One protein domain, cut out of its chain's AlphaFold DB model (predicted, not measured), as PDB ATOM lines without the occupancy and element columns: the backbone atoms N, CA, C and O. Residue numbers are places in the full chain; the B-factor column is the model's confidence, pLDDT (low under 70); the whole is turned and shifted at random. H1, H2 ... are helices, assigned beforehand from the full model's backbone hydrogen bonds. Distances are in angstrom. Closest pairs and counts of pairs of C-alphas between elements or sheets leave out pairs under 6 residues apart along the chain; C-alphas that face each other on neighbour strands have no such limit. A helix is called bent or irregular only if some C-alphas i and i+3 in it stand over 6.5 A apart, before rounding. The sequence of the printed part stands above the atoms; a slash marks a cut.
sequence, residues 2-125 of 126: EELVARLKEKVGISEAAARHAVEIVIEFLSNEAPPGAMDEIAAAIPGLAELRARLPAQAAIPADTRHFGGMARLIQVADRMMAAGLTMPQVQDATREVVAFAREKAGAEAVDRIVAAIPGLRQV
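This is residues 2 to 125 of the 126 residues of an uncharacterized protein of Aquabacter spiritensis (UniProt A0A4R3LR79). What does the model look like? H5 and H2 lie side by side, running opposite ways, while H6 makes a corner with H5 and crosses H2. H1 packs on H2 and H6, H4 on H2, and H3 and H7 on the last part of H6. What is it built of? The printed part has 124 residues with eight named helices, H1 to H8 in order, and no named strand: all helix, mostly crossed. It is compact, with a radius of gyration of the C-alphas of 13.4 A and spans of 38 by 29 by 26 A.

Where is the longest helix? H5, residues 64 to 84, spans 28.2 A; it is irregular, C-alphas 69 and 72 being 8.4 A apart, with a kink of 69 degrees near residue 71. Where are the others? H6 is residues 89 to 107, 26.9 A, and H2 16 to 33, 25.7 A. H1 is 2 to 12, from C-alpha 2 at (-39.267, -34.383, 25.833); H3 is 38 to 45, H4 49 to 55, H7 109 to 118, and H8 122 to 125, to C-alpha 125 at (-53.946, -51.267, 19.540).

What does the hub, H6, touch? Among others, it touches H5 (C-alphas of Ala 79 and Val 92 closest, 6.2 A) and H3 (Ala 45 and Ala 107, 5.1 A). How do H2 and H5 stand? They touch at a shallow tilt of 5 degrees, opposite ways. Are the backbones helical? Every O i to N i+4 pair is within hydrogen-bond range in H1, H2 and H6, but 3 of 4 in H3, 2 of 3 in H4, 11 of 17 in H5 and 5 of 6 in H7; H8 is too short for such a pair.

How large is it? The two C-alphas farthest apart, of Glu 10 and Asp 65, are 39.1 A apart. Is it continuous and confident? The printed part has no cut and no long link; pLDDT is under 70 at residues 58 to 70.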
ATOM      1  N   GLU A   2     -38.775 -35.568  26.570       90.12
ATOM      2  CA  GLU A   2     -39.267 -34.383  25.833       90.12
ATOM      3  C   GLU A   2     -39.521 -34.642  24.339       90.12
ATOM      4  O   GLU A   2     -40.528 -34.198  23.801       90.12
ATOM      5  N   GLU A   3     -38.660 -35.428  23.684       93.00
ATOM      6  CA  GLU A   3     -38.835 -35.821  22.279       93.00
ATOM      7  C   GLU A   3     -40.153 -36.580  22.040       93.00
ATOM      8  O   GLU A   3     -40.890 -36.270  21.108       93.00
ATOM      9  N   LEU A   4     -40.489 -37.533  22.917       93.12
ATOM     10  CA  LEU A   4     -41.726 -38.309  22.819       93.12
ATOM     11  C   LEU A   4     -42.957 -37.429  23.076       93.12
ATOM     12  O   LEU A   4     -43.949 -37.530  22.360       93.12
ATOM     13  N   VAL A   5     -42.882 -36.526  24.056       94.38
ATOM     14  CA  VAL A   5     -43.957 -35.561  24.343       94.38
ATOM     15  C   VAL A   5     -44.191 -34.640  23.143       94.38
ATOM     16  O   VAL A   5     -45.334 -34.447  22.732       94.38
ATOM     17  N   ALA A   6     -43.122 -34.103  22.547       95.62
ATOM     18  CA  ALA A   6     -43.208 -33.267  21.352       95.62
ATOM     19  C   ALA A   6     -43.827 -34.027  20.170       95.62
ATOM     20  O   ALA A   6     -44.734 -33.512  19.517       95.62
ATOM     21  N   ARG A   7     -43.407 -35.279  19.957       94.81
ATOM     22  CA  ARG A   7     -43.954 -36.153  18.915       94.81
ATOM     23  C   ARG A   7     -45.446 -36.410  19.095       94.81
ATOM     24  O   ARG A   7     -46.193 -36.292  18.132       94.81
ATOM     25  N   LEU A   8     -45.903 -36.701  20.314       95.25
ATOM     26  CA  LEU A   8     -47.327 -36.911  20.585       95.25
ATOM     27  C   LEU A   8     -48.160 -35.651  20.323       95.25
ATOM     28  O   LEU A   8     -49.233 -35.740  19.732       95.25
ATOM     29  N   LYS A   9     -47.656 -34.470  20.698       96.88
ATOM     30  CA  LYS A   9     -48.323 -33.197  20.381       96.88
ATOM     31  C   LYS A   9     -48.479 -33.015  18.871       96.88
ATOM     32  O   LYS A   9     -49.557 -32.652  18.414       96.88
ATOM     33  N   GLU A  10     -47.421 -33.283  18.106       96.38
ATOM     34  CA  GLU A  10     -47.406 -33.101  16.652       96.38
ATOM     35  C   GLU A  10     -48.273 -34.133  15.915       96.38
ATOM     36  O   GLU A  10     -49.042 -33.765  15.032       96.38
ATOM     37  N   LYS A  11     -48.154 -35.419  16.263       95.69
ATOM     38  CA  LYS A  11     -48.799 -36.522  15.531       95.69
ATOM     39  C   LYS A  11     -50.236 -36.786  15.969       95.69
ATOM     40  O   LYS A  11     -51.058 -37.136  15.133       95.69
ATOM     41  N   VAL A  12     -50.541 -36.597  17.254       95.38
ATOM     42  CA  VAL A  12     -51.859 -36.910  17.840       95.38
ATOM     43  C   VAL A  12     -52.710 -35.646  18.037       95.38
ATOM     44  O   VAL A  12     -53.926 -35.724  18.213       95.38
ATOM     45  N   GLY A  13     -52.095 -34.458  18.007       95.06
ATOM     46  CA  GLY A  13     -52.809 -33.187  18.165       95.06
ATOM     47  C   GLY A  13     -53.336 -32.956  19.585       95.06
ATOM     48  O   GLY A  13     -54.405 -32.376  19.761       95.06
ATOM     49  N   ILE A  14     -52.614 -33.441  20.600       96.44
ATOM     50  CA  ILE A  14     -52.986 -33.315  22.019       96.44
ATOM     51  C   ILE A  14     -52.177 -32.227  22.731       96.44
ATOM     52  O   ILE A  14     -51.110 -31.810  22.278       96.44
ATOM     53  N   SER A  15     -52.688 -31.758  23.872       96.00
ATOM     54  CA  SER A  15     -51.974 -30.790  24.708       96.00
ATOM     55  C   SER A  15     -50.695 -31.397  25.295       96.00
ATOM     56  O   SER A  15     -50.548 -32.612  25.408       96.00
ATOM     57  N   GLU A  16     -49.762 -30.547  25.717       95.00
ATOM     58  CA  GLU A  16     -48.529 -31.019  26.351       95.00
ATOM     59  C   GLU A  16     -48.780 -31.774  27.658       95.00
ATOM     60  O   GLU A  16     -48.148 -32.798  27.901       95.00
ATOM     61  N   ALA A  17     -49.727 -31.302  28.471       94.75
ATOM     62  CA  ALA A  17     -50.114 -31.982  29.702       94.75
ATOM     63  C   ALA A  17     -50.698 -33.374  29.407       94.75
ATOM     64  O   ALA A  17     -50.279 -34.358  30.013       94.75
ATOM     65  N   ALA A  18     -51.592 -33.470  28.417       95.25
ATOM     66  CA  ALA A  18     -52.167 -34.737  27.973       95.25
ATOM     67  C   ALA A  18     -51.091 -35.690  27.425       95.25
ATOM     68  O   ALA A  18     -51.090 -36.872  27.759       95.25
ATOM     69  N   ALA A  19     -50.134 -35.181  26.644       96.00
ATOM     70  CA  ALA A  19     -49.013 -35.965  26.130       96.00
ATOM     71  C   ALA A  19     -48.106 -36.495  27.250       96.00
ATOM     72  O   ALA A  19     -47.752 -37.672  27.237       96.00
ATOM     73  N   ARG A  20     -47.751 -35.664  28.239       94.56
ATOM     74  CA  ARG A  20     -46.944 -36.098  29.394       94.56
ATOM     75  C   ARG A  20     -47.652 -37.197  30.184       94.56
ATOM     76  O   ARG A  20     -47.050 -38.242  30.423       94.56
ATOM     77  N   HIS A  21     -48.935 -37.016  30.492       94.12
ATOM     78  CA  HIS A  21     -49.717 -38.031  31.198       94.12
ATOM     79  C   HIS A  21     -49.902 -39.314  30.387       94.12
ATOM     80  O   HIS A  21     -49.787 -40.402  30.944       94.12
ATOM     81  N   ALA A  22     -50.129 -39.220  29.075       94.06
ATOM     82  CA  ALA A  22     -50.189 -40.389  28.201       94.06
ATOM     83  C   ALA A  22     -48.897 -41.218  28.281       94.06
ATOM     84  O   ALA A  22     -48.956 -42.433  28.453       94.06
ATOM     85  N   VAL A  23     -47.731 -40.563  28.229       93.50
ATOM     86  CA  VAL A  23     -46.433 -41.239  28.377       93.50
ATOM     87  C   VAL A  23     -46.301 -41.879  29.757       93.50
ATOM     88  O   VAL A  23     -45.936 -43.047  29.841       93.50
ATOM     89  N   GLU A  24     -46.615 -41.156  30.832       93.19
ATOM     90  CA  GLU A  24     -46.573 -41.686  32.203       93.19
ATOM     91  C   GLU A  24     -47.431 -42.948  32.354       93.19
ATOM     92  O   GLU A  24     -46.932 -43.979  32.804       93.19
ATOM     93  N   ILE A  25     -48.689 -42.886  31.911       92.81
ATOM     94  CA  ILE A  25     -49.656 -43.985  31.999       92.81
ATOM     95  C   ILE A  25     -49.173 -45.204  31.203       92.81
ATOM     96  O   ILE A  25     -49.212 -46.327  31.712       92.81
ATOM     97  N   VAL A  26     -48.707 -45.004  29.964       90.62
ATOM     98  CA  VAL A  26     -48.243 -46.108  29.111       90.62
ATOM     99  C   VAL A  26     -46.970 -46.730  29.678       90.62
ATOM    100  O   VAL A  26     -46.888 -47.950  29.785       90.62
ATOM    101  N   ILE A  27     -45.984 -45.931  30.091       90.75
ATOM    102  CA  ILE A  27     -44.732 -46.453  30.655       90.75
ATOM    103  C   ILE A  27     -44.967 -47.192  31.973       90.75
ATOM    104  O   ILE A  27     -44.333 -48.222  32.213       90.75
ATOM    105  N   GLU A  28     -45.872 -46.698  32.815       89.75
ATOM    106  CA  GLU A  28     -46.280 -47.386  34.038       89.75
ATOM    107  C   GLU A  28     -46.894 -48.751  33.718       89.75
ATOM    108  O   GLU A  28     -46.459 -49.768  34.256       89.75
ATOM    109  N   PHE A  29     -47.852 -48.787  32.790       88.06
ATOM    110  CA  PHE A  29     -48.488 -50.024  32.353       88.06
ATOM    111  C   PHE A  29     -47.471 -51.025  31.796       88.06
ATOM    112  O   PHE A  29     -47.412 -52.163  32.256       88.06
ATOM    113  N   LEU A  30     -46.610 -50.593  30.870       87.31
ATOM    114  CA  LEU A  30     -45.575 -51.453  30.299       87.31
ATOM    115  C   LEU A  30     -44.590 -51.942  31.367       87.31
ATOM    116  O   LEU A  30     -44.186 -53.096  31.323       87.31
ATOM    117  N   SER A  31     -44.244 -51.121  32.362       85.62
ATOM    118  CA  SER A  31     -43.364 -51.535  33.465       85.62
ATOM    119  C   SER A  31     -43.964 -52.631  34.343       85.62
ATOM    120  O   SER A  31     -43.221 -53.469  34.850       85.62
ATOM    121  N   ASN A  32     -45.287 -52.651  34.500       81.75
ATOM    122  CA  ASN A  32     -45.986 -53.644  35.317       81.75
ATOM    123  C   ASN A  32     -46.265 -54.952  34.557       81.75
ATOM    124  O   ASN A  32     -46.286 -56.038  35.147       81.75
ATOM    125  N   GLU A  33     -46.479 -54.848  33.246       82.12
ATOM    126  CA  GLU A  33     -46.852 -55.973  32.393       82.12
ATOM    127  C   GLU A  33     -45.668 -56.645  31.691       82.12
ATOM    128  O   GLU A  33     -45.747 -57.823  31.335       82.12
ATOM    129  N   ALA A  34     -44.571 -55.916  31.480       83.19
ATOM    130  CA  ALA A  34     -43.405 -56.450  30.802       83.19
ATOM    131  C   ALA A  34     -42.756 -57.595  31.602       83.19
ATOM    132  O   ALA A  34     -42.749 -57.589  32.838       83.19
ATOM    133  N   PRO A  35     -42.141 -58.568  30.908       82.00
ATOM    134  CA  PRO A  35     -41.284 -59.550  31.549       82.00
ATOM    135  C   PRO A  35     -40.142 -58.872  32.327       82.00
ATOM    136  O   PRO A  35     -39.663 -57.812  31.905       82.00
ATOM    137  N   PRO A  36     -39.652 -59.486  33.420       79.88
ATOM    138  CA  PRO A  36     -38.498 -58.975  34.154       79.88
ATOM    139  C   PRO A  36     -37.317 -58.675  33.216       79.88
ATOM    140  O   PRO A  36     -36.963 -59.504  32.381       79.88
ATOM    141  N   GLY A  37     -36.732 -57.481  33.339       80.94
ATOM    142  CA  GLY A  37     -35.592 -57.029  32.531       80.94
ATOM    143  C   GLY A  37     -35.935 -56.430  31.159       80.94
ATOM    144  O   GLY A  37     -35.144 -55.652  30.633       80.94
ATOM    145  N   ALA A  38     -37.119 -56.687  30.589       84.69
ATOM    146  CA  ALA A  38     -37.447 -56.208  29.239       84.69
ATOM    147  C   ALA A  38     -37.547 -54.671  29.152       84.69
ATOM    148  O   ALA A  38     -37.130 -54.065  28.167       84.69
ATOM    149  N   MET A  39     -38.050 -54.021  30.206       88.19
ATOM    150  CA  MET A  39     -38.109 -52.556  30.272       88.19
ATOM    151  C   MET A  39     -36.758 -51.896  30.563       88.19
ATOM    152  O   MET A  39     -36.634 -50.687  30.369       88.19
ATOM    153  N   ASP A  40     -35.754 -52.643  31.022       88.81
ATOM    154  CA  ASP A  40     -34.433 -52.082  31.329       88.81
ATOM    155  C   ASP A  40     -33.650 -51.813  30.042       88.81
ATOM    156  O   ASP A  40     -33.028 -50.761  29.908       88.81
ATOM    157  N   GLU A  41     -33.791 -52.690  29.047       86.00
ATOM    158  CA  GLU A  41     -33.242 -52.487  27.702       86.00
ATOM    159  C   GLU A  41     -33.857 -51.259  27.012       86.00
ATOM    160  O   GLU A  41     -33.141 -50.429  26.452       86.00
ATOM    161  N   ILE A  42     -35.180 -51.076  27.119       89.56
ATOM    162  CA  ILE A  42     -35.860 -49.891  26.570       89.56
ATOM    163  C   ILE A  42     -35.460 -48.624  27.336       89.56
ATOM    164  O   ILE A  42     -35.224 -47.578  26.730       89.56
ATOM    165  N   ALA A  43     -35.354 -48.703  28.665       89.88
ATOM    166  CA  ALA A  43     -34.945 -47.576  29.498       89.88
ATOM    167  C   ALA A  43     -33.510 -47.117  29.209       89.88
ATOM    168  O   ALA A  43     -33.257 -45.915  29.235       89.88
ATOM    169  N   ALA A  44     -32.602 -48.037  28.879       90.38
ATOM    170  CA  ALA A  44     -31.241 -47.701  28.472       90.38
ATOM    171  C   ALA A  44     -31.189 -46.956  27.125       90.38
ATOM    172  O   ALA A  44     -30.307 -46.126  26.912       90.38
ATOM    173  N   ALA A  45     -32.140 -47.226  26.228       89.19
ATOM    174  CA  ALA A  45     -32.186 -46.637  24.892       89.19
ATOM    175  C   ALA A  45     -32.934 -45.294  24.816       89.19
ATOM    176  O   ALA A  45     -32.743 -44.529  23.868       89.19
ATOM    177  N   ILE A  46     -33.804 -44.994  25.788       89.31
ATOM    178  CA  ILE A  46     -34.641 -43.789  25.785       89.31
ATOM    179  C   ILE A  46     -34.200 -42.831  26.900       89.31
ATOM    180  O   ILE A  46     -34.505 -43.067  28.074       89.31
ATOM    181  N   PRO A  47     -33.578 -41.685  26.558       88.50
ATOM    182  CA  PRO A  47     -33.186 -40.688  27.547       88.50
ATOM    183  C   PRO A  47     -34.373 -40.200  28.391       88.50
ATOM    184  O   PRO A  47     -35.413 -39.784  27.857       88.50
ATOM    185  N   GLY A  48     -34.216 -40.213  29.715       87.69
ATOM    186  CA  GLY A  48     -35.247 -39.787  30.665       87.69
ATOM    187  C   GLY A  48     -36.257 -40.874  31.053       87.69
ATOM    188  O   GLY A  48     -37.140 -40.607  31.872       87.69
ATOM    189  N   LEU A  49     -36.204 -42.066  30.440       89.88
ATOM    190  CA  LEU A  49     -37.167 -43.133  30.723       89.88
ATOM    191  C   LEU A  49     -36.885 -43.823  32.064       89.88
ATOM    192  O   LEU A  49     -37.827 -44.122  32.796       89.88
ATOM    193  N   ALA A  50     -35.616 -44.035  32.415       88.88
ATOM    194  CA  ALA A  50     -35.242 -44.611  33.706       88.88
ATOM    195  C   ALA A  50     -35.701 -43.718  34.876       88.88
ATOM    196  O   ALA A  50     -36.309 -44.196  35.834       88.88
ATOM    197  N   GLU A  51     -35.499 -42.406  34.761       90.12
ATOM    198  CA  GLU A  51     -35.907 -41.409  35.751       90.12
ATOM    199  C   GLU A  51     -37.427 -41.275  35.837       90.12
ATOM    200  O   GLU A  51     -37.974 -41.012  36.905       90.12
ATOM    201  N   LEU A  52     -38.135 -41.423  34.715       89.81
ATOM    202  CA  LEU A  52     -39.592 -41.515  34.718       89.81
ATOM    203  C   LEU A  52     -40.054 -42.763  35.481       89.81
ATOM    204  O   LEU A  52     -40.836 -42.632  36.418       89.81
ATOM    205  N   ARG A  53     -39.527 -43.946  35.145       88.75
ATOM    206  CA  ARG A  53     -39.882 -45.212  35.810       88.75
ATOM    207  C   ARG A  53     -39.651 -45.162  37.317       88.75
ATOM    208  O   ARG A  53     -40.505 -45.613  38.065       88.75
ATOM    209  N   ALA A  54     -38.549 -44.560  37.762       87.69
ATOM    210  CA  ALA A  54     -38.236 -44.420  39.185       87.69
ATOM    211  C   ALA A  54     -39.226 -43.530  39.964       87.69
ATOM    212  O   ALA A  54     -39.300 -43.626  41.187       87.69
ATOM    213  N   ARG A  55     -39.965 -42.648  39.276       87.00
ATOM    214  CA  ARG A  55     -40.969 -41.748  39.872       87.00
ATOM    215  C   ARG A  55     -42.389 -42.301  39.811       87.00
ATOM    216  O   ARG A  55     -43.255 -41.810  40.530       87.00
ATOM    217  N   LEU A  56     -42.638 -43.274  38.937       85.12
ATOM    218  CA  LEU A  56     -43.943 -43.906  38.814       85.12
ATOM    219  C   LEU A  56     -44.172 -44.840  40.009       85.12
ATOM    220  O   LEU A  56     -43.229 -45.485  40.477       85.12
ATOM    221  N   PRO A  57     -45.404 -44.915  40.536       72.12
ATOM    222  CA  PRO A  57     -45.688 -45.791  41.657       72.12
ATOM    223  C   PRO A  57     -45.432 -47.242  41.245       72.12
ATOM    224  O   PRO A  57     -45.980 -47.736  40.260       72.12
ATOM    225  N   ALA A  58     -44.603 -47.937  42.025       62.22
ATOM    226  CA  ALA A  58     -44.461 -49.377  41.898       62.22
ATOM    227  C   ALA A  58     -45.786 -50.014  42.334       62.22
ATOM    228  O   ALA A  58     -46.087 -50.094  43.527       62.22
ATOM    229  N   GLN A  59     -46.614 -50.421  41.376       56.94
ATOM    230  CA  GLN A  59     -47.790 -51.223  41.694       56.94
ATOM    231  C   GLN A  59     -47.317 -52.617  42.100       56.94
ATOM    232  O   GLN A  59     -46.327 -53.127  41.571       56.94
ATOM    233  N   ALA A  60     -47.995 -53.220  43.080       54.59
ATOM    234  CA  ALA A  60     -47.662 -54.560  43.541       54.59
ATOM    235  C   ALA A  60     -47.570 -55.494  42.328       54.59
ATOM    236  O   ALA A  60     -48.507 -55.560  41.531       54.59
ATOM    237  N   ALA A  61     -46.424 -56.164  42.172       54.78
ATOM    238  CA  ALA A  61     -46.186 -57.045  41.042       54.78
ATOM    239  C   ALA A  61     -47.326 -58.064  40.963       54.78
ATOM    240  O   ALA A  61     -47.493 -58.891  41.859       54.78
ATOM    241  N   ILE A  62     -48.126 -57.969  39.902       56.22
ATOM    242  CA  ILE A  62     -49.234 -58.885  39.671       56.22
ATOM    243  C   ILE A  62     -48.617 -60.270  39.415       56.22
ATOM    244  O   ILE A  62     -47.782 -60.395  38.508       56.22
ATOM    245  N   PRO A  63     -48.967 -61.300  40.211       61.12
ATOM    246  CA  PRO A  63     -48.477 -62.660  40.023       61.12
ATOM    247  C   PRO A  63     -48.615 -63.105  38.559       61.12
ATOM    248  O   PRO A  63     -49.622 -62.830  37.905       61.12
ATOM    249  N   ALA A  64     -47.576 -63.741  38.006       60.44
ATOM    250  CA  ALA A  64     -47.486 -64.031  36.569       60.44
ATOM    251  C   ALA A  64     -48.650 -64.887  36.030       60.44
ATOM    252  O   ALA A  64     -49.043 -64.746  34.872       60.44
ATOM    253  N   ASP A  65     -49.222 -65.727  36.887       61.84
ATOM    254  CA  ASP A  65     -50.414 -66.547  36.659       61.84
ATOM    255  C   ASP A  65     -51.698 -65.712  36.491       61.84
ATOM    256  O   ASP A  65     -52.574 -66.065  35.704       61.84
ATOM    257  N   THR A  66     -51.784 -64.551  37.140       60.06
ATOM    258  CA  THR A  66     -52.922 -63.619  37.024       60.06
ATOM    259  C   THR A  66     -52.769 -62.592  35.894       60.06
ATOM    260  O   THR A  66     -53.749 -61.953  35.491       60.06
ATOM    261  N   ARG A  67     -51.577 -62.476  35.280       62.34
ATOM    262  CA  ARG A  67     -51.369 -61.610  34.099       62.34
ATOM    263  C   ARG A  67     -52.249 -62.026  32.915       62.34
ATOM    264  O   ARG A  67     -52.767 -61.158  32.216       62.34
ATOM    265  N   HIS A  68     -52.518 -63.319  32.733       55.88
ATOM    266  CA  HIS A  68     -53.318 -63.812  31.604       55.88
ATOM    267  C   HIS A  68     -54.820 -63.504  31.712       55.88
ATOM    268  O   HIS A  68     -55.479 -63.343  30.688       55.88
ATOM    269  N   PHE A  69     -55.367 -63.359  32.923       55.53
ATOM    270  CA  PHE A  69     -56.815 -63.207  33.129       55.53
ATOM    271  C   PHE A  69     -57.333 -61.763  33.047       55.53
ATOM    272  O   PHE A  69     -58.542 -61.551  33.052       55.53
ATOM    273  N   GLY A  70     -56.447 -60.766  32.947       62.91
ATOM    274  CA  GLY A  70     -56.834 -59.351  33.007       62.91
ATOM    275  C   GLY A  70     -56.322 -58.463  31.875       62.91
ATOM    276  O   GLY A  70     -56.613 -57.276  31.907       62.91
ATOM    277  N   GLY A  71     -55.592 -58.989  30.883       71.50
ATOM    278  CA  GLY A  71     -54.900 -58.166  29.875       71.50
ATOM    279  C   GLY A  71     -55.801 -57.125  29.199       71.50
ATOM    280  O   GLY A  71     -55.507 -55.933  29.232       71.50
ATOM    281  N   MET A  72     -56.967 -57.545  28.695       75.75
ATOM    282  CA  MET A  72     -57.913 -56.624  28.053       75.75
ATOM    283  C   MET A  72     -58.553 -55.635  29.040       75.75
ATOM    284  O   MET A  72     -58.691 -54.457  28.724       75.75
ATOM    285  N   ALA A  73     -58.904 -56.083  30.248       81.88
ATOM    286  CA  ALA A  73     -59.459 -55.208  31.283       81.88
ATOM    287  C   ALA A  73     -58.451 -54.131  31.719       81.88
ATOM    288  O   ALA A  73     -58.824 -52.984  31.955       81.88
ATOM    289  N   ARG A  74     -57.159 -54.471  31.768       82.94
ATOM    290  CA  ARG A  74     -56.088 -53.524  32.096       82.94
ATOM    291  C   ARG A  74     -55.805 -52.551  30.954       82.94
ATOM    292  O   ARG A  74     -55.599 -51.373  31.219       82.94
ATOM    293  N   LEU A  75     -55.878 -52.991  29.695       86.19
ATOM    294  CA  LEU A  75     -55.820 -52.077  28.544       86.19
ATOM    295  C   LEU A  75     -56.983 -51.075  28.550       86.19
ATOM    296  O   LEU A  75     -56.775 -49.904  28.242       86.19
ATOM    297  N   ILE A  76     -58.183 -51.504  28.953       88.44
ATOM    298  CA  ILE A  76     -59.324 -50.597  29.152       88.44
ATOM    299  C   ILE A  76     -59.019 -49.598  30.273       88.44
ATOM    300  O   ILE A  76     -59.189 -48.404  30.072       88.44
ATOM    301  N   GLN A  77     -58.472 -50.046  31.406       89.62
ATOM    302  CA  GLN A  77     -58.082 -49.145  32.497       89.62
ATOM    303  C   GLN A  77     -57.037 -48.101  32.058       89.62
ATOM    304  O   GLN A  77     -57.111 -46.939  32.458       89.62
ATOM    305  N   VAL A  78     -56.064 -48.491  31.233       91.19
ATOM    306  CA  VAL A  78     -55.091 -47.570  30.619       91.19
ATOM    307  C   VAL A  78     -55.806 -46.545  29.742       91.19
ATOM    308  O   VAL A  78     -55.574 -45.346  29.900       91.19
ATOM    309  N   ALA A  79     -56.705 -47.002  28.867       92.00
ATOM    310  CA  ALA A  79     -57.489 -46.127  28.004       92.00
ATOM    311  C   ALA A  79     -58.341 -45.141  28.818       92.00
ATOM    312  O   ALA A  79     -58.301 -43.943  28.547       92.00
ATOM    313  N   ASP A  80     -59.026 -45.605  29.865       94.00
ATOM    314  CA  ASP A  80     -59.839 -44.775  30.759       94.00
ATOM    315  C   ASP A  80     -59.007 -43.687  31.444       94.00
ATOM    316  O   ASP A  80     -59.422 -42.529  31.513       94.00
ATOM    317  N   ARG A  81     -57.795 -44.023  31.902       94.44
ATOM    318  CA  ARG A  81     -56.871 -43.051  32.507       94.44
ATOM    319  C   ARG A  81     -56.392 -42.006  31.502       94.44
ATOM    320  O   ARG A  81     -56.298 -40.831  31.848       94.44
ATOM    321  N   MET A  82     -56.102 -42.408  30.266       94.31
ATOM    322  CA  MET A  82     -55.718 -41.473  29.204       94.31
ATOM    323  C   MET A  82     -56.897 -40.572  28.815       94.31
ATOM    324  O   MET A  82     -56.720 -39.367  28.638       94.31
ATOM    325  N   MET A  83     -58.115 -41.115  28.764       95.56
ATOM    326  CA  MET A  83     -59.318 -40.315  28.535       95.56
ATOM    327  C   MET A  83     -59.582 -39.328  29.675       95.56
ATOM    328  O   MET A  83     -59.893 -38.166  29.421       95.56
ATOM    329  N   ALA A  84     -59.363 -39.736  30.928       95.19
ATOM    330  CA  ALA A  84     -59.419 -38.840  32.084       95.19
ATOM    331  C   ALA A  84     -58.355 -37.725  32.030       95.19
ATOM    332  O   ALA A  84     -58.577 -36.640  32.563       95.19
ATOM    333  N   ALA A  85     -57.231 -37.957  31.341       93.81
ATOM    334  CA  ALA A  85     -56.216 -36.943  31.045       93.81
ATOM    335  C   ALA A  85     -56.580 -36.028  29.852       93.81
ATOM    336  O   ALA A  85     -55.787 -35.165  29.468       93.81
ATOM    337  N   GLY A  86     -57.775 -36.189  29.274       92.69
ATOM    338  CA  GLY A  86     -58.320 -35.332  28.223       92.69
ATOM    339  C   GLY A  86     -58.159 -35.867  26.800       92.69
ATOM    340  O   GLY A  86     -58.403 -35.118  25.855       92.69
ATOM    341  N   LEU A  87     -57.750 -37.128  26.623       97.00
ATOM    342  CA  LEU A  87     -57.693 -37.753  25.300       97.00
ATOM    343  C   LEU A  87     -59.072 -38.282  24.886       97.00
ATOM    344  O   LEU A  87     -59.836 -38.812  25.685       97.00
ATOM    345  N   THR A  88     -59.383 -38.197  23.600       96.19
ATOM    346  CA  THR A  88     -60.497 -38.950  23.005       96.19
ATOM    347  C   THR A  88     -60.067 -40.384  22.695       96.19
ATOM    348  O   THR A  88     -58.878 -40.663  22.559       96.19
ATOM    349  N   MET A  89     -61.015 -41.312  22.525       93.62
ATOM    350  CA  MET A  89     -60.680 -42.710  22.217       93.62
ATOM    351  C   MET A  89     -59.791 -42.887  20.961       93.62
ATOM    352  O   MET A  89     -58.846 -43.674  21.030       93.62
ATOM    353  N   PRO A  90     -59.996 -42.156  19.843       94.12
ATOM    354  CA  PRO A  90     -59.058 -42.191  18.716       94.12
ATOM    355  C   PRO A  90     -57.645 -41.742  19.110       94.12
ATOM    356  O   PRO A  90     -56.673 -42.433  18.825       94.12
ATOM    357  N   GLN A  91     -57.530 -40.649  19.871       95.62
ATOM    358  CA  GLN A  91     -56.236 -40.144  20.341       95.62
ATOM    359  C   GLN A  91     -55.539 -41.111  21.303       95.62
ATOM    360  O   GLN A  91     -54.314 -41.158  21.327       95.62
ATOM    361  N   VAL A  92     -56.286 -41.897  22.087       94.25
ATOM    362  CA  VAL A  92     -55.710 -42.961  22.928       94.25
ATOM    363  C   VAL A  92     -55.020 -44.020  22.072       94.25
ATOM    364  O   VAL A  92     -53.895 -44.424  22.378       94.25
ATOM    365  N   GLN A  93     -55.673 -44.456  20.992       92.19
ATOM    366  CA  GLN A  93     -55.100 -45.432  20.065       92.19
ATOM    367  C   GLN A  93     -53.862 -44.858  19.370       92.19
ATOM    368  O   GLN A  93     -52.803 -45.481  19.407       92.19
ATOM    369  N   ASP A  94     -53.964 -43.644  18.827       94.88
ATOM    370  CA  ASP A  94     -52.856 -42.978  18.135       94.88
ATOM    371  C   ASP A  94     -51.662 -42.737  19.069       94.88
ATOM    372  O   ASP A  94     -50.523 -43.050  18.721       94.88
ATOM    373  N   ALA A  95     -51.904 -42.271  20.299       94.31
ATOM    374  CA  ALA A  95     -50.848 -42.082  21.288       94.31
ATOM    375  C   ALA A  95     -50.167 -43.404  21.666       94.31
ATOM    376  O   ALA A  95     -48.943 -43.451  21.781       94.31
ATOM    377  N   THR A  96     -50.931 -44.491  21.818       91.75
ATOM    378  CA  THR A  96     -50.367 -45.819  22.108       91.75
ATOM    379  C   THR A  96     -49.457 -46.287  20.972       91.75
ATOM    380  O   THR A  96     -48.323 -46.701  21.230       91.75
ATOM    381  N   ARG A  97     -49.909 -46.164  19.715       92.00
ATOM    382  CA  ARG A  97     -49.117 -46.505  18.522       92.00
ATOM    383  C   ARG A  97     -47.831 -45.692  18.445       92.00
ATOM    384  O   ARG A  97     -46.765 -46.265  18.243       92.00
ATOM    385  N   GLU A  98     -47.907 -44.380  18.657       94.81
ATOM    386  CA  GLU A  98     -46.737 -43.498  18.600       94.81
ATOM    387  C   GLU A  98     -45.721 -43.792  19.710       94.81
ATOM    388  O   GLU A  98     -44.519 -43.797  19.448       94.81
ATOM    389  N   VAL A  99     -46.168 -44.105  20.933       92.25
ATOM    390  CA  VAL A  99     -45.258 -44.512  22.020       92.25
ATOM    391  C   VAL A  99     -44.551 -45.826  21.680       92.25
ATOM    392  O   VAL A  99     -43.335 -45.929  21.856       92.25
ATOM    393  N   VAL A 100     -45.278 -46.821  21.160       90.75
ATOM    394  CA  VAL A 100     -44.689 -48.107  20.754       90.75
ATOM    395  C   VAL A 100     -43.736 -47.927  19.570       90.75
ATOM    396  O   VAL A 100     -42.634 -48.476  19.590       90.75
ATOM    397  N   ALA A 101     -44.113 -47.139  18.561       92.94
ATOM    398  CA  ALA A 101     -43.267 -46.836  17.409       92.94
ATOM    399  C   ALA A 101     -41.974 -46.133  17.838       92.94
ATOM    400  O   ALA A 101     -40.884 -46.566  17.468       92.94
ATOM    401  N   PHE A 102     -42.079 -45.123  18.701       93.06
ATOM    402  CA  PHE A 102     -40.923 -44.440  19.268       93.06
ATOM    403  C   PHE A 102     -40.014 -45.401  20.045       93.06
ATOM    404  O   PHE A 102     -38.793 -45.364  19.894       93.06
ATOM    405  N   ALA A 103     -40.591 -46.306  20.840       90.75
ATOM    406  CA  ALA A 103     -39.812 -47.322  21.537       90.75
ATOM    407  C   ALA A 103     -39.079 -48.253  20.561       90.75
ATOM    408  O   ALA A 103     -37.912 -48.563  20.790       90.75
ATOM    409  N   ARG A 104     -39.711 -48.652  19.448       92.25
ATOM    410  CA  ARG A 104     -39.076 -49.496  18.417       92.25
ATOM    411  C   ARG A 104     -37.929 -48.776  17.723       92.25
ATOM    412  O   ARG A 104     -36.900 -49.393  17.472       92.25
ATOM    413  N   GLU A 105     -38.097 -47.490  17.434       93.06
ATOM    414  CA  GLU A 105     -37.064 -46.659  16.810       93.06
ATOM    415  C   GLU A 105     -35.835 -46.490  17.710       93.06
ATOM    416  O   GLU A 105     -34.710 -46.498  17.214       93.06
ATOM    417  N   LYS A 106     -36.032 -46.339  19.026       92.06
ATOM    418  CA  LYS A 106     -34.931 -46.092  19.971       92.06
ATOM    419  C   LYS A 106     -34.299 -47.375  20.507       92.06
ATOM    420  O   LYS A 106     -33.079 -47.471  20.540       92.06
ATOM    421  N   ALA A 107     -35.110 -48.345  20.928       89.00
ATOM    422  CA  ALA A 107     -34.664 -49.572  21.595       89.00
ATOM    423  C   ALA A 107     -34.553 -50.789  20.660       89.00
ATOM    424  O   ALA A 107     -34.076 -51.844  21.074       89.00
ATOM    425  N   GLY A 108     -34.992 -50.658  19.407       89.44
ATOM    426  CA  GLY A 108     -35.054 -51.756  18.450       89.44
ATOM    427  C   GLY A 108     -36.354 -52.557  18.541       89.44
ATOM    428  O   GLY A 108     -37.014 -52.638  19.579       89.44
ATOM    429  N   ALA A 109     -36.734 -53.168  17.417       88.75
ATOM    430  CA  ALA A 109     -37.984 -53.917  17.308       88.75
ATOM    431  C   ALA A 109     -38.034 -55.122  18.259       88.75
ATOM    432  O   ALA A 109     -39.063 -55.344  18.886       88.75
ATOM    433  N   GLU A 110     -36.922 -55.838  18.431       87.56
ATOM    434  CA  GLU A 110     -36.860 -57.067  19.231       87.56
ATOM    435  C   GLU A 110     -37.191 -56.842  20.716       87.56
ATOM    436  O   GLU A 110     -37.978 -57.590  21.305       87.56
ATOM    437  N   ALA A 111     -36.637 -55.789  21.327       87.19
ATOM    438  CA  ALA A 111     -36.916 -55.452  22.722       87.19
ATOM    439  C   ALA A 111     -38.400 -55.114  22.927       87.19
ATOM    440  O   ALA A 111     -39.035 -55.604  23.862       87.19
ATOM    441  N   VAL A 112     -38.978 -54.340  22.007       89.38
ATOM    442  CA  VAL A 112     -40.390 -53.950  22.068       89.38
ATOM    443  C   VAL A 112     -41.321 -55.122  21.763       89.38
ATOM    444  O   VAL A 112     -42.342 -55.279  22.431       89.38
ATOM    445  N   ASP A 113     -40.974 -55.978  20.803       89.12
ATOM    446  CA  ASP A 113     -41.776 -57.143  20.422       89.12
ATOM    447  C   ASP A 113     -41.929 -58.140  21.564       89.12
ATOM    448  O   ASP A 113     -43.016 -58.692  21.740       89.12
ATOM    449  N   ARG A 114     -40.895 -58.322  22.395       87.12
ATOM    450  CA  ARG A 114     -41.003 -59.148  23.607       87.12
ATOM    451  C   ARG A 114     -42.049 -58.613  24.581       87.12
ATOM    452  O   ARG A 114     -42.798 -59.402  25.151       87.12
ATOM    453  N   ILE A 115     -42.140 -57.293  24.744       86.88
ATOM    454  CA  ILE A 115     -43.159 -56.673  25.602       86.88
ATOM    455  C   ILE A 115     -44.539 -56.788  24.958       86.88
ATOM    456  O   ILE A 115     -45.476 -57.240  25.605       86.88
ATOM    457  N   VAL A 116     -44.675 -56.460  23.671       88.12
ATOM    458  CA  VAL A 116     -45.960 -56.558  22.961       88.12
ATOM    459  C   VAL A 116     -46.496 -57.993  22.954       88.12
ATOM    460  O   VAL A 116     -47.698 -58.196  23.108       88.12
ATOM    461  N   ALA A 117     -45.622 -58.992  22.821       87.06
ATOM    462  CA  ALA A 117     -45.995 -60.402  22.883       87.06
ATOM    463  C   ALA A 117     -46.419 -60.851  24.291       87.06
ATOM    464  O   ALA A 117     -47.254 -61.746  24.415       87.06
ATOM    465  N   ALA A 118     -45.875 -60.233  25.340       83.19
ATOM    466  CA  ALA A 118     -46.209 -60.549  26.725       83.19
ATOM    467  C   ALA A 118     -47.552 -59.954  27.185       83.19
ATOM    468  O   ALA A 118     -48.081 -60.390  28.206       83.19
ATOM    469  N   ILE A 119     -48.107 -58.983  26.446       83.19
ATOM    470  CA  ILE A 119     -49.315 -58.239  26.830       83.19
ATOM    471  C   ILE A 119     -50.477 -58.603  25.897       83.19
ATOM    472  O   ILE A 119     -50.571 -58.082  24.778       83.19
ATOM    473  N   PRO A 120     -51.414 -59.466  26.339       80.50
ATOM    474  CA  PRO A 120     -52.583 -59.823  25.545       80.50
ATOM    475  C   PRO A 120     -53.395 -58.585  25.152       80.50
ATOM    476  O   PRO A 120     -53.769 -57.782  26.002       80.50
ATOM    477  N   GLY A 121     -53.684 -58.443  23.858       78.81
ATOM    478  CA  GLY A 121     -54.468 -57.328  23.313       78.81
ATOM    479  C   GLY A 121     -53.649 -56.098  22.909       78.81
ATOM    480  O   GLY A 121     -54.110 -55.352  22.047       78.81
ATOM    481  N   LEU A 122     -52.414 -55.918  23.403       82.06
ATOM    482  CA  LEU A 122     -51.603 -54.744  23.045       82.06
ATOM    483  C   LEU A 122     -51.302 -54.709  21.540       82.06
ATOM    484  O   LEU A 122     -51.381 -53.659  20.921       82.06
ATOM    485  N   ARG A 123     -51.083 -55.872  20.916       79.38
ATOM    486  CA  ARG A 123     -50.888 -55.997  19.461       79.38
ATOM    487  C   ARG A 123     -52.071 -55.496  18.613       79.38
ATOM    488  O   ARG A 123     -51.891 -55.249  17.430       79.38
ATOM    489  N   GLN A 124     -53.275 -55.396  19.177       79.06
ATOM    490  CA  GLN A 124     -54.458 -54.922  18.444       79.06
ATOM    491  C   GLN A 124     -54.533 -53.390  18.400       79.06
ATOM    492  O   GLN A 124     -55.146 -52.829  17.493       79.06
ATOM    493  N   VAL A 125     -53.915 -52.727  19.379       74.50
ATOM    494  CA  VAL A 125     -53.946 -51.267  19.540       74.50
ATOM    495  C   VAL A 125     -52.604 -50.605  19.226       74.50
ATOM    496  O   VAL A 125     -52.593 -49.418  18.920       74.50
TER     497      VAL A 125